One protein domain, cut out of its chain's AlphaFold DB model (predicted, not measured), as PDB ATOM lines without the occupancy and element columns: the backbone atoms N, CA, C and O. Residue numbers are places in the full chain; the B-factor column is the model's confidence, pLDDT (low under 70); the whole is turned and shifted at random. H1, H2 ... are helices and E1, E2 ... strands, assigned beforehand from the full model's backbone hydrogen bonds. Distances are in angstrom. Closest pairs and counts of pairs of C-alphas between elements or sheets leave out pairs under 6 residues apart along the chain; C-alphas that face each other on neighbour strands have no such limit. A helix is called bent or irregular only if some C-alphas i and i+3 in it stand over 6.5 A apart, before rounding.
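AT A GLANCE: This is residues 187 to 302 of the 577 residues of an uncharacterized protein of Fusarium oxysporum (strain Fo5176) (UniProt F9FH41). A small, twisted sheet of three strands lies near the middle, with H1 and H5 meeting at one end of it and H2 at the other, while the long helix H3 and the short H4 come up to its E1 edge from different sides. Two long loops reach away from this body, and residues 237 to 242 of the first stick out. The printed part has 116 residues, with five named helices and three named strands in the order H1 E1 H2 H3 H4 E2 E3 H5. The sheet runs E1 E3 E2, antiparallel throughout, and the class is mixed, helices and strands. The whole is compact, with a radius of gyration of the C-alphas of 14.8 A and spans of 41 by 41 by 25 A.

HOW THE PARTS SIT: The sheet, only just strongly twisted with C-alphas up to 4.1 A off its best plane, has the inner strand E3, residues 288 to 292, between the edge strands E1, residues 196 to 200, and E2, residues 278 to 282. E1 and E3 are antiparallel at 156 degrees, with N 197 and O 291 2.8 A apart, within hydrogen-bond range. E2 and E3 form a hairpin at 149 degrees, with N 280 and O 290 at 2.8 A. Residues 198 to 199 of E1 also pair with residues 252 to 253, parallel. H3, residues 218 to 236, is on the sheet but only grazes it; its closest C-alphas to E1 are Val 228 and Val 200, 8.0 A. H4, residues 255 to 260, likewise only grazes it, with C-alphas 255 and 199 closest to each other at 6.5 A. H5, residues 294 to 300, only grazes it too. H1, residues 187 to 195, touches H5 at a steep tilt of 52 degrees, opposite ways; the closest C-alphas, Gly 195 and Val 296, are 5.7 A apart. H2, residues 202 to 207, is not on the sheet and is apart from H3. Each O i to N i+4 pair is within hydrogen-bond range in H2, H3 and H5; H1 has 4 of 5, and H4 0 of 2 but 2 of 3 O i to N i+3 pairs.

IN THESE COORDINATES: E1 spans 13.2 A, E3 13.1 A and E2 11.1 A. H3 spans 26.7 A, from C-alpha 218 at (1.538, 115.938, -43.657) to C-alpha 236 at (17.927, 113.220, -64.526). H1 spans 13.6 A from C-alpha 187 at (9.078, 124.118, -76.704), and is irregular, with C-alphas 187 and 190 7.1 A apart. H4, 10.2 A, is only just irregular, with C-alphas 256 and 259 6.7 A apart. H2 spans 8.8 A and H5 9.7 A.

THE WHOLE: The C-alphas farthest apart, Asp 187 and Asp 213, are 44.6 A apart. The printed part has no cut. The links H3 to H4 and H4 to E2 are long. Mean pLDDT of the printed part is 83.6; residues 238 to 241 and 264 to 275 are under 70.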
ATOM      1  N   ASP A 187      10.520 123.850 -76.626       81.56
ATOM      2  CA  ASP A 187       9.078 124.118 -76.704       81.56
ATOM      3  C   ASP A 187       8.213 123.075 -75.972       81.56
ATOM      4  O   ASP A 187       7.065 123.337 -75.627       81.56
ATOM      5  N   SER A 188       8.775 121.899 -75.697       82.38
ATOM      6  CA  SER A 188       8.071 120.751 -75.127       82.38
ATOM      7  C   SER A 188       8.354 120.557 -73.637       82.38
ATOM      8  O   SER A 188       7.744 119.698 -72.998       82.38
ATOM      9  N   ILE A 189       9.270 121.348 -73.071       84.12
ATOM     10  CA  ILE A 189       9.657 121.274 -71.657       84.12
ATOM     11  C   ILE A 189       8.442 121.511 -70.755       84.12
ATOM     12  O   ILE A 189       8.179 120.711 -69.858       84.12
ATOM     13  N   ALA A 190       7.665 122.565 -71.024       86.38
ATOM     14  CA  ALA A 190       6.472 122.890 -70.242       86.38
ATOM     15  C   ALA A 190       5.403 121.789 -70.337       86.38
ATOM     16  O   ALA A 190       4.757 121.465 -69.341       86.38
ATOM     17  N   THR A 191       5.251 121.172 -71.514       87.25
ATOM     18  CA  THR A 191       4.333 120.045 -71.731       87.25
ATOM     19  C   THR A 191       4.672 118.873 -70.817       87.25
ATOM     20  O   THR A 191       3.792 118.363 -70.126       87.25
ATOM     21  N   LEU A 192       5.946 118.477 -70.767       86.50
ATOM     22  CA  LEU A 192       6.405 117.380 -69.914       86.50
ATOM     23  C   LEU A 192       6.337 117.735 -68.428       86.50
ATOM     24  O   LEU A 192       5.870 116.925 -67.637       86.50
ATOM     25  N   SER A 193       6.739 118.950 -68.053       86.81
ATOM     26  CA  SER A 193       6.727 119.405 -66.657       86.81
ATOM     27  C   SER A 193       5.317 119.386 -66.048       86.81
ATOM     28  O   SER A 193       5.113 118.913 -64.928       86.81
ATOM     29  N   ASN A 194       4.320 119.823 -66.823       86.56
ATOM     30  CA  ASN A 194       2.927 119.876 -66.384       86.56
ATOM     31  C   ASN A 194       2.189 118.544 -66.545       86.56
ATOM     32  O   ASN A 194       1.229 118.288 -65.822       86.56
ATOM     33  N   GLY A 195       2.596 117.729 -67.521       88.81
ATOM     34  CA  GLY A 195       1.857 116.557 -67.977       88.81
ATOM     35  C   GLY A 195       2.451 115.210 -67.585       88.81
ATOM     36  O   GLY A 195       1.940 114.196 -68.051       88.81
ATOM     37  N   MET A 196       3.502 115.181 -66.765       92.94
ATOM     38  CA  MET A 196       4.124 113.962 -66.242       92.94
ATOM     39  C   MET A 196       4.224 114.038 -64.713       92.94
ATOM     40  O   MET A 196       4.683 115.037 -64.157       92.94
ATOM     41  N   LYS A 197       3.784 112.978 -64.027       94.69
ATOM     42  CA  LYS A 197       3.815 112.842 -62.564       94.69
ATOM     43  C   LYS A 197       4.406 111.494 -62.169       94.69
ATOM     44  O   LYS A 197       4.209 110.499 -62.863       94.69
ATOM     45  N   ILE A 198       5.111 111.464 -61.043       97.19
ATOM     46  CA  ILE A 198       5.576 110.232 -60.406       97.19
ATOM     47  C   ILE A 198       4.672 109.986 -59.206       97.19
ATOM     48  O   ILE A 198       4.732 110.697 -58.201       97.19
ATOM     49  N   GLN A 199       3.799 108.995 -59.333       96.31
ATOM     50  CA  GLN A 199       2.935 108.562 -58.252       96.31
ATOM     51  C   GLN A 199       3.697 107.579 -57.364       96.31
ATOM     52  O   GLN A 199       4.121 106.513 -57.816       96.31
ATOM     53  N   VAL A 200       3.828 107.923 -56.086       96.06
ATOM     54  CA  VAL A 200       4.303 107.015 -55.041       96.06
ATOM     55  C   VAL A 200       3.273 105.905 -54.865       96.06
ATOM     56  O   VAL A 200       2.083 106.175 -54.691       96.06
ATOM     57  N   SER A 201       3.707 104.650 -54.924       92.50
ATOM     58  CA  SER A 201       2.782 103.530 -54.790       92.50
ATOM     59  C   SER A 201       2.467 103.216 -53.328       92.50
ATOM     60  O   SER A 201       3.264 103.464 -52.422       92.50
ATOM     61  N   THR A 202       1.327 102.566 -53.098       90.75
ATOM     62  CA  THR A 202       0.987 101.992 -51.788       90.75
ATOM     63  C   THR A 202       2.056 101.013 -51.301       90.75
ATOM     64  O   THR A 202       2.322 100.948 -50.105       90.75
ATOM     65  N   ARG A 203       2.700 100.284 -52.219       90.94
ATOM     66  CA  ARG A 203       3.749  99.320 -51.887       90.94
ATOM     67  C   ARG A 203       4.986  99.994 -51.307       90.94
ATOM     68  O   ARG A 203       5.482  99.548 -50.282       90.94
ATOM     69  N   LEU A 204       5.444 101.087 -51.919       93.75
ATOM     70  CA  LEU A 204       6.558 101.859 -51.374       93.75
ATOM     71  C   LEU A 204       6.226 102.333 -49.962       93.75
ATOM     72  O   LEU A 204       7.048 102.177 -49.069       93.75
ATOM     73  N   LEU A 205       5.010 102.848 -49.746       92.88
ATOM     74  CA  LEU A 205       4.560 103.283 -48.421       92.88
ATOM     75  C   LEU A 205       4.597 102.146 -47.395       92.88
ATOM     76  O   LEU A 205       5.094 102.361 -46.294       92.88
ATOM     77  N   GLN A 206       4.145 100.950 -47.773       91.06
ATOM     78  CA  GLN A 206       4.215  99.749 -46.934       91.06
ATOM     79  C   GLN A 206       5.652  99.356 -46.601       91.06
ATOM     80  O   GLN A 206       5.956  99.123 -45.434       91.06
ATOM     81  N   ASP A 207       6.539  99.343 -47.594       89.38
ATOM     82  CA  ASP A 207       7.939  98.951 -47.410       89.38
ATOM     83  C   ASP A 207       8.718  99.951 -46.530       89.38
ATOM     84  O   ASP A 207       9.663  99.561 -45.848       89.38
ATOM     85  N   ILE A 208       8.296 101.223 -46.475       89.88
ATOM     86  CA  ILE A 208       8.858 102.229 -45.553       89.88
ATOM     87  C   ILE A 208       8.077 102.364 -44.226       89.88
ATOM     88  O   ILE A 208       8.379 103.257 -43.432       89.88
ATOM     89  N   GLY A 209       7.097 101.488 -43.963       89.81
ATOM     90  CA  GLY A 209       6.428 101.340 -42.659       89.81
ATOM     91  C   GLY A 209       5.050 102.001 -42.497       89.81
ATOM     92  O   GLY A 209       4.564 102.121 -41.369       89.81
ATOM     93  N   PHE A 210       4.405 102.439 -43.581       91.50
ATOM     94  CA  PHE A 210       3.045 102.993 -43.565       91.50
ATOM     95  C   PHE A 210       2.015 101.998 -44.103       91.50
ATOM     96  O   PHE A 210       2.187 101.391 -45.156       91.50
ATOM     97  N   HIS A 211       0.885 101.880 -43.414       88.06
ATOM     98  CA  HIS A 211      -0.183 100.937 -43.757       88.06
ATOM     99  C   HIS A 211      -1.538 101.650 -43.791       88.06
ATOM    100  O   HIS A 211      -1.631 102.823 -43.436       88.06
ATOM    101  N   ALA A 212      -2.599 100.944 -44.197       84.38
ATOM    102  CA  ALA A 212      -3.952 101.508 -44.238       84.38
ATOM    103  C   ALA A 212      -4.391 102.100 -42.883       84.38
ATOM    104  O   ALA A 212      -5.032 103.146 -42.852       84.38
ATOM    105  N   ASP A 213      -3.961 101.483 -41.777       87.50
ATOM    106  CA  ASP A 213      -4.287 101.910 -40.410       87.50
ATOM    107  C   ASP A 213      -3.301 102.948 -39.835       87.50
ATOM    108  O   ASP A 213      -3.506 103.468 -38.740       87.50
ATOM    109  N   ASN A 214      -2.215 103.252 -40.556       91.31
ATOM    110  CA  ASN A 214      -1.175 104.198 -40.147       91.31
ATOM    111  C   ASN A 214      -0.654 104.958 -41.370       91.31
ATOM    112  O   ASN A 214       0.410 104.647 -41.915       91.31
ATOM    113  N   LEU A 215      -1.445 105.926 -41.826       90.25
ATOM    114  CA  LEU A 215      -1.100 106.774 -42.961       90.25
ATOM    115  C   LEU A 215      -0.072 107.848 -42.560       90.25
ATOM    116  O   LEU A 215      -0.107 108.345 -41.432       90.25
ATOM    117  N   PRO A 216       0.819 108.258 -43.480       93.06
ATOM    118  CA  PRO A 216       1.806 109.291 -43.197       93.06
ATOM    119  C   PRO A 216       1.139 110.640 -42.906       93.06
ATOM    120  O   PRO A 216       0.249 111.083 -43.638       93.06
ATOM    121  N   THR A 217       1.622 111.335 -41.875       93.69
ATOM    122  CA  THR A 217       1.231 112.718 -41.568       93.69
ATOM    123  C   THR A 217       1.665 113.681 -42.676       93.69
ATOM    124  O   THR A 217       2.495 113.351 -43.523       93.69
ATOM    125  N   SER A 218       1.158 114.919 -42.663       93.06
ATOM    126  CA  SER A 218       1.538 115.938 -43.657       93.06
ATOM    127  C   SER A 218       3.052 116.181 -43.730       93.06
ATOM    128  O   SER A 218       3.596 116.328 -44.824       93.06
ATOM    129  N   ASP A 219       3.755 116.181 -42.596       94.94
ATOM    130  CA  ASP A 219       5.207 116.395 -42.582       94.94
ATOM    131  C   ASP A 219       5.985 115.150 -43.029       94.94
ATOM    132  O   ASP A 219       6.981 115.270 -43.744       94.94
ATOM    133  N   GLN A 220       5.492 113.946 -42.716       95.06
ATOM    134  CA  GLN A 220       6.045 112.704 -43.267       95.06
ATOM    135  C   GLN A 220       5.851 112.634 -44.784       95.06
ATOM    136  O   GLN A 220       6.789 112.293 -45.501       95.06
ATOM    137  N   ARG A 221       4.680 113.034 -45.297       94.75
ATOM    138  CA  ARG A 221       4.422 113.125 -46.741       94.75
ATOM    139  C   ARG A 221       5.397 114.067 -47.439       94.75
ATOM    140  O   ARG A 221       5.934 113.699 -48.478       94.75
ATOM    141  N   LYS A 222       5.675 115.246 -46.866       95.19
ATOM    142  CA  LYS A 222       6.687 116.175 -47.407       95.19
ATOM    143  C   LYS A 222       8.070 115.529 -47.479       95.19
ATOM    144  O   LYS A 222       8.741 115.663 -48.497       95.19
ATOM    145  N   LYS A 223       8.474 114.808 -46.429       95.31
ATOM    146  CA  LYS A 223       9.757 114.095 -46.397       95.31
ATOM    147  C   LYS A 223       9.831 113.009 -47.475       95.31
ATOM    148  O   LYS A 223      10.802 112.975 -48.220       95.31
ATOM    149  N   ILE A 224       8.788 112.188 -47.611       95.62
ATOM    150  CA  ILE A 224       8.705 111.149 -48.650       95.62
ATOM    151  C   ILE A 224       8.775 111.776 -50.047       95.62
ATOM    152  O   ILE A 224       9.542 111.309 -50.883       95.62
ATOM    153  N   LYS A 225       8.030 112.866 -50.302       96.50
ATOM    154  CA  LYS A 225       8.095 113.582 -51.589       96.50
ATOM    155  C   LYS A 225       9.510 114.066 -51.894       96.50
ATOM    156  O   LYS A 225       9.956 113.891 -53.020       96.50
ATOM    157  N   ALA A 226      10.209 114.628 -50.909       96.50
ATOM    158  CA  ALA A 226      11.588 115.078 -51.077       96.50
ATOM    159  C   ALA A 226      12.544 113.915 -51.397       96.50
ATOM    160  O   ALA A 226      13.317 114.008 -52.340       96.50
ATOM    161  N   GLU A 227      12.444 112.791 -50.684       95.88
ATOM    162  CA  GLU A 227      13.304 111.622 -50.920       95.88
ATOM    163  C   GLU A 227      13.074 110.983 -52.301       95.88
ATOM    164  O   GLU A 227      14.027 110.635 -53.003       95.88
ATOM    165  N   VAL A 228      11.812 110.861 -52.726       97.00
ATOM    166  CA  VAL A 228      11.465 110.363 -54.067       97.00
ATOM    167  C   VAL A 228      11.896 111.363 -55.142       97.00
ATOM    168  O   VAL A 228      12.422 110.966 -56.180       97.00
ATOM    169  N   TYR A 229      11.732 112.661 -54.891       97.12
ATOM    170  CA  TYR A 229      12.231 113.705 -55.779       97.12
ATOM    171  C   TYR A 229      13.753 113.625 -55.947       97.12
ATOM    172  O   TYR A 229      14.240 113.663 -57.075       97.12
ATOM    173  N   ASP A 230      14.504 113.411 -54.867       95.12
ATOM    174  CA  ASP A 230      15.955 113.229 -54.925       95.12
ATOM    175  C   ASP A 230      16.344 111.996 -55.755       95.12
ATOM    176  O   ASP A 230      17.331 112.033 -56.495       95.12
ATOM    177  N   ALA A 231      15.563 110.911 -55.694       94.31
ATOM    178  CA  ALA A 231      15.751 109.750 -56.566       94.31
ATOM    179  C   ALA A 231      15.501 110.092 -58.047       94.31
ATOM    180  O   ALA A 231      16.281 109.695 -58.909       94.31
ATOM    181  N   VAL A 232      14.476 110.888 -58.360       95.00
ATOM    182  CA  VAL A 232      14.212 111.364 -59.729       95.00
ATOM    183  C   VAL A 232      15.332 112.284 -60.228       95.00
ATOM    184  O   VAL A 232      15.845 112.096 -61.333       95.00
ATOM    185  N   VAL A 233      15.770 113.246 -59.410       92.00
ATOM    186  CA  VAL A 233      16.874 114.165 -59.732       92.00
ATOM    187  C   VAL A 233      18.166 113.396 -59.995       92.00
ATOM    188  O   VAL A 233      18.898 113.713 -60.934       92.00
ATOM    189  N   ARG A 234      18.433 112.347 -59.214       87.50
ATOM    190  CA  ARG A 234      19.582 111.459 -59.417       87.50
ATOM    191  C   ARG A 234      19.598 110.842 -60.817       87.50
ATOM    192  O   ARG A 234      20.653 110.816 -61.447       87.50
ATOM    193  N   VAL A 235      18.442 110.405 -61.317       86.19
ATOM    194  CA  VAL A 235      18.288 109.856 -62.674       86.19
ATOM    195  C   VAL A 235      18.459 110.932 -63.739       86.19
ATOM    196  O   VAL A 235      19.216 110.735 -64.684       86.19
ATOM    197  N   ILE A 236      17.816 112.092 -63.581       84.00
ATOM    198  CA  ILE A 236      17.927 113.220 -64.526       84.00
ATOM    199  C   ILE A 236      19.390 113.674 -64.685       84.00
ATOM    200  O   ILE A 236      19.834 114.060 -65.774       84.00
ATOM    201  N   ASN A 237      20.159 113.588 -63.600       78.00
ATOM    202  CA  ASN A 237      21.572 113.939 -63.565       78.00
ATOM    203  C   ASN A 237      22.505 112.809 -64.021       78.00
ATOM    204  O   ASN A 237      23.709 113.049 -64.132       78.00
ATOM    205  N   ALA A 238      21.983 111.617 -64.334       63.44
ATOM    206  CA  ALA A 238      22.793 110.521 -64.842       63.44
ATOM    207  C   ALA A 238      23.530 110.951 -66.130       63.44
ATOM    208  O   ALA A 238      22.920 111.527 -67.047       63.44
ATOM    209  N   PRO A 239      24.849 110.701 -66.230       52.81
ATOM    210  CA  PRO A 239      25.607 110.992 -67.434       52.81
ATOM    211  C   PRO A 239      25.002 110.268 -68.640       52.81
ATOM    212  O   PRO A 239      24.666 109.093 -68.555       52.81
ATOM    213  N   ARG A 240      24.933 110.951 -69.790       56.59
ATOM    214  CA  ARG A 240      24.509 110.404 -71.099       56.59
ATOM    215  C   ARG A 240      23.022 110.072 -71.278       56.59
ATOM    216  O   ARG A 240      22.649 109.775 -72.408       56.59
ATOM    217  N   LEU A 241      22.182 110.189 -70.248       63.34
ATOM    218  CA  LEU A 241      20.726 110.204 -70.432       63.34
ATOM    219  C   LEU A 241      20.331 111.436 -71.265       63.34
ATOM    220  O   LEU A 241      20.730 112.552 -70.921       63.34
ATOM    221  N   LYS A 242      19.562 111.265 -72.348       72.62
ATOM    222  CA  LYS A 242      19.089 112.390 -73.179       72.62
ATOM    223  C   LYS A 242      17.723 112.896 -72.729       72.62
ATOM    224  O   LYS A 242      17.508 114.108 -72.693       72.62
ATOM    225  N   PHE A 243      16.817 111.988 -72.376       79.38
ATOM    226  CA  PHE A 243      15.480 112.326 -71.910       79.38
ATOM    227  C   PHE A 243      15.518 112.777 -70.449       79.38
ATOM    228  O   PHE A 243      15.591 111.969 -69.525       79.38
ATOM    229  N   LYS A 244      15.483 114.095 -70.249       83.69
ATOM    230  CA  LYS A 244      15.626 114.750 -68.942       83.69
ATOM    231  C   LYS A 244      14.402 115.610 -68.618       83.69
ATOM    232  O   LYS A 244      14.455 116.828 -68.809       83.69
ATOM    233  N   PRO A 245      13.275 115.009 -68.199       85.94
ATOM    234  CA  PRO A 245      12.060 115.768 -67.937       85.94
ATOM    235  C   PRO A 245      12.295 116.734 -66.770       85.94
ATOM    236  O   PRO A 245      12.790 116.335 -65.718       85.94
ATOM    237  N   GLN A 246      11.949 118.011 -66.950       87.19
ATOM    238  CA  GLN A 246      12.022 119.013 -65.880       87.19
ATOM    239  C   GLN A 246      10.824 118.841 -64.942       87.19
ATOM    240  O   GLN A 246       9.824 119.551 -65.042       87.19
ATOM    241  N   LEU A 247      10.905 117.832 -64.078       90.00
ATOM    242  CA  LEU A 247       9.888 117.542 -63.077       90.00
ATOM    243  C   LEU A 247      10.198 118.355 -61.820       90.00
ATOM    244  O   LEU A 247      11.273 118.162 -61.262       90.00
ATOM    245  N   PRO A 248       9.312 119.257 -61.376       90.12
ATOM    246  CA  PRO A 248       9.469 119.937 -60.095       90.12
ATOM    247  C   PRO A 248       9.006 119.037 -58.924       90.12
ATOM    248  O   PRO A 248       8.372 118.003 -59.164       90.12
ATOM    249  N   PRO A 249       9.298 119.378 -57.652       90.50
ATOM    250  CA  PRO A 249       8.937 118.551 -56.491       90.50
ATOM    251  C   PRO A 249       7.442 118.210 -56.385       90.50
ATOM    252  O   PRO A 249       7.077 117.112 -55.967       90.50
ATOM    253  N   GLU A 250       6.561 119.112 -56.819       91.31
ATOM    254  CA  GLU A 250       5.110 118.904 -56.902       91.31
ATOM    255  C   GLU A 250       4.683 117.882 -57.967       91.31
ATOM    256  O   GLU A 250       3.504 117.536 -58.067       91.31
ATOM    257  N   SER A 251       5.613 117.381 -58.784       93.69
ATOM    258  CA  SER A 251       5.354 116.241 -59.660       93.69
ATOM    259  C   SER A 251       5.398 114.898 -58.938       93.69
ATOM    260  O   SER A 251       4.994 113.900 -59.537       93.69
ATOM    261  N   ILE A 252       5.814 114.867 -57.668       96.88
ATOM    262  CA  ILE A 252       5.680 113.694 -56.804       96.88
ATOM    263  C   ILE A 252       4.336 113.745 -56.077       96.88
ATOM    264  O   ILE A 252       4.065 114.666 -55.297       96.88
ATOM    265  N   ILE A 253       3.502 112.735 -56.314       95.25
ATOM    266  CA  ILE A 253       2.141 112.671 -55.773       95.25
ATOM    267  C   ILE A 253       1.862 111.340 -55.070       95.25
ATOM    268  O   ILE A 253       2.489 110.322 -55.358       95.25
ATOM    269  N   PHE A 254       0.899 111.349 -54.159       94.44
ATOM    270  CA  PHE A 254       0.333 110.170 -53.513       94.44
ATOM    271  C   PHE A 254      -0.910 109.667 -54.266       94.44
ATOM    272  O   PHE A 254      -1.513 110.423 -55.031       94.44
ATOM    273  N   PRO A 255      -1.333 108.405 -54.053       89.19
ATOM    274  CA  PRO A 255      -2.494 107.838 -54.742       89.19
ATOM    275  C   PRO A 255      -3.799 108.623 -54.545       89.19
ATOM    276  O   PRO A 255      -4.601 108.723 -55.469       89.19
ATOM    277  N   ASP A 256      -4.010 109.203 -53.364       88.75
ATOM    278  CA  ASP A 256      -5.185 110.019 -53.040       88.75
ATOM    279  C   ASP A 256      -5.165 111.411 -53.693       88.75
ATOM    280  O   ASP A 256      -6.217 112.020 -53.843       88.75
ATOM    281  N   GLU A 257      -4.003 111.886 -54.151       90.38
ATOM    282  CA  GLU A 257      -3.845 113.188 -54.818       90.38
ATOM    283  C   GLU A 257      -4.116 113.106 -56.337       90.38
ATOM    284  O   GLU A 257      -4.148 114.125 -57.026       90.38
ATOM    285  N   VAL A 258      -4.335 111.906 -56.896       85.50
ATOM    286  CA  VAL A 258      -4.616 111.723 -58.337       85.50
ATOM    287  C   VAL A 258      -5.914 112.427 -58.752       85.50
ATOM    288  O   VAL A 258      -6.001 112.946 -59.866       85.50
ATOM    289  N   GLY A 259      -6.905 112.480 -57.854       80.62
ATOM    290  CA  GLY A 259      -8.180 113.168 -58.082       80.62
ATOM    291  C   GLY A 259      -8.052 114.690 -58.194       80.62
ATOM    292  O   GLY A 259      -8.877 115.315 -58.859       80.62
ATOM    293  N   ASP A 260      -6.991 115.264 -57.625       84.44
ATOM    294  CA  ASP A 260      -6.727 116.705 -57.635       84.44
ATOM    295  C   ASP A 260      -5.977 117.159 -58.898       84.44
ATOM    296  O   ASP A 260      -5.795 118.360 -59.125       84.44
ATOM    297  N   LEU A 261      -5.527 116.221 -59.743       83.88
ATOM    298  CA  LEU A 261      -4.847 116.575 -60.984       83.88
ATOM    299  C   LEU A 261      -5.822 117.281 -61.945       83.88
ATOM    300  O   LEU A 261      -6.961 116.823 -62.117       83.88
ATOM    301  N   PRO A 262      -5.380 118.355 -62.632       80.50
ATOM    302  CA  PRO A 262      -6.200 119.052 -63.615       80.50
ATOM    303  C   PRO A 262      -6.738 118.097 -64.680       80.50
ATOM    304  O   PRO A 262      -6.038 117.167 -65.095       80.50
ATOM    305  N   SER A 263      -7.954 118.359 -65.168       71.19
ATOM    306  CA  SER A 263      -8.540 117.600 -66.274       71.19
ATOM    307  C   SER A 263      -7.606 117.620 -67.490       71.19
ATOM    308  O   SER A 263      -7.368 118.663 -68.091       71.19
ATOM    309  N   GLY A 264      -7.071 116.456 -67.847       60.28
ATOM    310  CA  GLY A 264      -6.125 116.244 -68.942       60.28
ATOM    311  C   GLY A 264      -6.758 115.729 -70.236       60.28
ATOM    312  O   GLY A 264      -6.031 115.488 -71.199       60.28
ATOM    313  N   TRP A 265      -8.085 115.539 -70.278       59.56
ATOM    314  CA  TRP A 265      -8.817 114.982 -71.422       59.56
ATOM    315  C   TRP A 265     -10.152 115.683 -71.700       59.56
ATOM    316  O   TRP A 265     -11.009 115.763 -70.823       59.56
ATOM    317  N   GLN A 266     -10.390 116.054 -72.960       49.28
ATOM    318  CA  GLN A 266     -11.731 116.250 -73.522       49.28
ATOM    319  C   GLN A 266     -11.807 115.484 -74.856       49.28
ATOM    320  O   GLN A 266     -11.285 115.934 -75.869       49.28
ATOM    321  N   GLY A 267     -12.410 114.288 -74.833       47.50
ATOM    322  CA  GLY A 267     -12.789 113.516 -76.028       47.50
ATOM    323  C   GLY A 267     -11.788 112.460 -76.526       47.50
ATOM    324  O   GLY A 267     -10.889 112.804 -77.289       47.50
ATOM    325  N   PHE A 268     -11.998 111.190 -76.122       40.00
ATOM    326  CA  PHE A 268     -11.948 109.940 -76.933       40.00
ATOM    327  C   PHE A 268     -12.150 108.665 -76.069       40.00
ATOM    328  O   PHE A 268     -11.204 107.969 -75.742       40.00
ATOM    329  N   GLN A 269     -13.366 108.376 -75.603       42.44
ATOM    330  CA  GLN A 269     -13.680 107.325 -74.607       42.44
ATOM    331  C   GLN A 269     -12.853 106.012 -74.688       42.44
ATOM    332  O   GLN A 269     -13.196 105.101 -75.431       42.44
ATOM    333  N   PHE A 270     -11.842 105.876 -73.824       38.25
ATOM    334  CA  PHE A 270     -11.387 104.598 -73.274       38.25
ATOM    335  C   PHE A 270     -11.187 104.815 -71.766       38.25
ATOM    336  O   PHE A 270     -10.284 105.532 -71.351       38.25
ATOM    337  N   ASN A 271     -12.093 104.230 -70.976       39.31
ATOM    338  CA  ASN A 271     -12.334 104.395 -69.532       39.31
ATOM    339  C   ASN A 271     -13.026 105.701 -69.093       39.31
ATOM    340  O   ASN A 271     -12.426 106.760 -68.952       39.31
ATOM    341  N   GLN A 272     -14.326 105.585 -68.800       39.47
ATOM    342  CA  GLN A 272     -15.243 106.675 -68.432       39.47
ATOM    343  C   GLN A 272     -15.095 107.206 -66.985       39.47
ATOM    344  O   GLN A 272     -15.952 107.961 -66.540       39.47
ATOM    345  N   ASN A 273     -14.025 106.869 -66.249       41.53
ATOM    346  CA  ASN A 273     -13.960 107.092 -64.791       41.53
ATOM    347  C   ASN A 273     -12.770 107.949 -64.297       41.53
ATOM    348  O   ASN A 273     -12.430 107.868 -63.120       41.53
ATOM    349  N   GLY A 274     -12.116 108.760 -65.139       53.75
ATOM    350  CA  GLY A 274     -10.922 109.518 -64.723       53.75
ATOM    351  C   GLY A 274     -10.775 110.906 -65.346       53.75
ATOM    352  O   GLY A 274     -11.369 111.219 -66.373       53.75
ATOM    353  N   ASN A 275      -9.923 111.734 -64.740       63.72
ATOM    354  CA  ASN A 275      -9.568 113.091 -65.178       63.72
ATOM    355  C   ASN A 275      -8.651 113.136 -66.421       63.72
ATOM    356  O   ASN A 275      -8.060 114.175 -66.697       63.72
ATOM    357  N   GLY A 276      -8.515 112.045 -67.184       70.06
ATOM    358  CA  GLY A 276      -7.701 111.997 -68.406       70.06
ATOM    359  C   GLY A 276      -6.228 111.648 -68.232       70.06
ATOM    360  O   GLY A 276      -5.494 111.606 -69.220       70.06
ATOM    361  N   TRP A 277      -5.777 111.419 -67.005       82.50
ATOM    362  CA  TRP A 277      -4.435 110.917 -66.739       82.50
ATOM    363  C   TRP A 277      -4.398 109.399 -66.887       82.50
ATOM    364  O   TRP A 277      -5.360 108.705 -66.556       82.50
ATOM    365  N   THR A 278      -3.288 108.878 -67.399       82.88
ATOM    366  CA  THR A 278      -3.086 107.440 -67.586       82.88
ATOM    367  C   THR A 278      -1.705 107.027 -67.109       82.88
ATOM    368  O   THR A 278      -0.763 107.820 -67.145       82.88
ATOM    369  N   THR A 279      -1.580 105.782 -66.661       87.50
ATOM    370  CA  THR A 279      -0.286 105.206 -66.306       87.50
ATOM    371  C   THR A 279       0.469 104.869 -67.584       87.50
ATOM    372  O   THR A 279       0.005 104.056 -68.381       87.50
ATOM    373  N   LEU A 280       1.633 105.490 -67.771       86.31
ATOM    374  CA  LEU A 280       2.565 105.121 -68.831       86.31
ATOM    375  C   LEU A 280       3.170 103.748 -68.536       86.31
ATOM    376  O   LEU A 280       3.079 102.844 -69.363       86.31
ATOM    377  N   GLU A 281       3.746 103.604 -67.342       87.56
ATOM    378  CA  GLU A 281       4.285 102.346 -66.837       87.56
ATOM    379  C   GLU A 281       4.464 102.399 -65.309       87.56
ATOM    380  O   GLU A 281       4.515 103.477 -64.706       87.56
ATOM    381  N   THR A 282       4.564 101.229 -64.681       92.62
ATOM    382  CA  THR A 282       4.824 101.057 -63.244       92.62
ATOM    383  C   THR A 282       6.183 100.390 -63.038       92.62
ATOM    384  O   THR A 282       6.651  99.623 -63.878       92.62
ATOM    385  N   HIS A 283       6.842 100.683 -61.920       95.88
ATOM    386  CA  HIS A 283       7.991  99.908 -61.455       95.88
ATOM    387  C   HIS A 283       7.653  98.408 -61.409       95.88
ATOM    388  O   HIS A 283       6.591  98.077 -60.881       95.88
ATOM    389  N   PRO A 284       8.530  97.493 -61.858       94.94
ATOM    390  CA  PRO A 284       8.248  96.059 -61.813       94.94
ATOM    391  C   PRO A 284       7.816  95.557 -60.422       94.94
ATOM    392  O   PRO A 284       6.696  95.095 -60.278       94.94
ATOM    393  N   GLY A 285       8.593  95.789 -59.360       94.12
ATOM    394  CA  GLY A 285       8.174  95.471 -57.978       94.12
ATOM    395  C   GLY A 285       7.188  96.458 -57.339       94.12
ATOM    396  O   GLY A 285       7.139  96.582 -56.118       94.12
ATOM    397  N   GLY A 286       6.522  97.286 -58.145       93.62
ATOM    398  CA  GLY A 286       5.424  98.142 -57.708       93.62
ATOM    399  C   GLY A 286       5.774  99.369 -56.865       93.62
ATOM    400  O   GLY A 286       4.882  99.835 -56.179       93.62
ATOM    401  N   LEU A 287       6.992  99.929 -56.875       95.88
ATOM    402  CA  LEU A 287       7.396 101.076 -56.028       95.88
ATOM    403  C   LEU A 287       6.853 102.451 -56.475       95.88
ATOM    404  O   LEU A 287       6.693 103.357 -55.658       95.88
ATOM    405  N   TYR A 288       6.574 102.633 -57.763       97.12
ATOM    406  CA  TYR A 288       6.026 103.879 -58.305       97.12
ATOM    407  C   TYR A 288       5.266 103.618 -59.605       97.12
ATOM    408  O   TYR A 288       5.496 102.602 -60.263       97.12
ATOM    409  N   SER A 289       4.431 104.573 -60.009       95.56
ATOM    410  CA  SER A 289       3.825 104.633 -61.343       95.56
ATOM    411  C   SER A 289       4.118 105.981 -61.999       95.56
ATOM    412  O   SER A 289       4.071 107.020 -61.342       95.56
ATOM    413  N   ILE A 290       4.413 105.979 -63.298       94.50
ATOM    414  CA  ILE A 290       4.529 107.205 -64.092       94.50
ATOM    415  C   ILE A 290       3.154 107.513 -64.660       94.50
ATOM    416  O   ILE A 290       2.639 106.755 -65.480       94.50
ATOM    417  N   LEU A 291       2.569 108.632 -64.249       91.75
ATOM    418  CA  LEU A 291       1.331 109.128 -64.831       91.75
ATOM    419  C   LEU A 291       1.646 110.177 -65.885       91.75
ATOM    420  O   LEU A 291       2.464 111.072 -65.662       91.75
ATOM    421  N   ILE A 292       0.956 110.092 -67.013       89.56
ATOM    422  CA  ILE A 292       1.038 111.072 -68.087       89.56
ATOM    423  C   ILE A 292      -0.352 111.541 -68.499       89.56
ATOM    424  O   ILE A 292      -1.332 110.794 -68.433       89.56
ATOM    425  N   ASN A 293      -0.438 112.789 -68.945       86.19
ATOM    426  CA  ASN A 293      -1.623 113.309 -69.611       86.19
ATOM    427  C   ASN A 293      -1.535 113.104 -71.134       86.19
ATOM    428  O   ASN A 293      -0.539 112.611 -71.674       86.19
ATOM    429  N   ARG A 294      -2.583 113.522 -71.850       79.94
ATOM    430  CA  ARG A 294      -2.660 113.398 -73.309       79.94
ATOM    431  C   ARG A 294      -1.537 114.122 -74.050       79.94
ATOM    432  O   ARG A 294      -0.994 113.556 -74.985       79.94
ATOM    433  N   ALA A 295      -1.190 115.342 -73.648       82.44
ATOM    434  CA  ALA A 295      -0.182 116.132 -74.354       82.44
ATOM    435  C   ALA A 295       1.205 115.467 -74.289       82.44
ATOM    436  O   ALA A 295       1.944 115.457 -75.272       82.44
ATOM    437  N   VAL A 296       1.534 114.850 -73.149       86.44
ATOM    438  CA  VAL A 296       2.748 114.037 -73.016       86.44
ATOM    439  C   VAL A 296       2.636 112.737 -73.807       86.44
ATOM    440  O   VAL A 296       3.588 112.366 -74.483       86.44
ATOM    441  N   LEU A 297       1.481 112.068 -73.796       81.44
ATOM    442  CA  LEU A 297       1.270 110.879 -74.626       81.44
ATOM    443  C   LEU A 297       1.457 111.186 -76.123       81.44
ATOM    444  O   LEU A 297       2.175 110.465 -76.804       81.44
ATOM    445  N   GLU A 298       0.866 112.267 -76.632       79.50
ATOM    446  CA  GLU A 298       1.007 112.707 -78.027       79.50
ATOM    447  C   GLU A 298       2.458 113.063 -78.367       79.50
ATOM    448  O   GLU A 298       2.949 112.695 -79.434       79.50
ATOM    449  N   PHE A 299       3.174 113.707 -77.440       81.75
ATOM    450  CA  PHE A 299       4.611 113.942 -77.565       81.75
ATOM    451  C   PHE A 299       5.392 112.627 -77.704       81.75
ATOM    452  O   PHE A 299       6.248 112.514 -78.582       81.75
ATOM    453  N   LEU A 300       5.096 111.632 -76.861       78.88
ATOM    454  CA  LEU A 300       5.792 110.342 -76.844       78.88
ATOM    455  C   LEU A 300       5.436 109.476 -78.064       78.88
ATOM    456  O   LEU A 300       6.268 108.694 -78.519       78.88
ATOM    457  N   CYS A 301       4.236 109.630 -78.624       75.88
ATOM    458  CA  CYS A 301       3.762 108.906 -79.807       75.88
ATOM    459  C   CYS A 301       4.097 109.596 -81.144       75.88
ATOM    460  O   CYS A 301       3.722 109.084 -82.193       75.88
ATOM    461  N   SER A 302       4.749 110.764 -81.144       70.25
ATOM    462  CA  SER A 302       4.961 111.533 -82.375       70.25
ATOM    463  C   SER A 302       6.065 110.948 -83.266       70.25
ATOM    464  O   SER A 302       7.233 110.882 -82.874       70.25
TER     465      SER A 302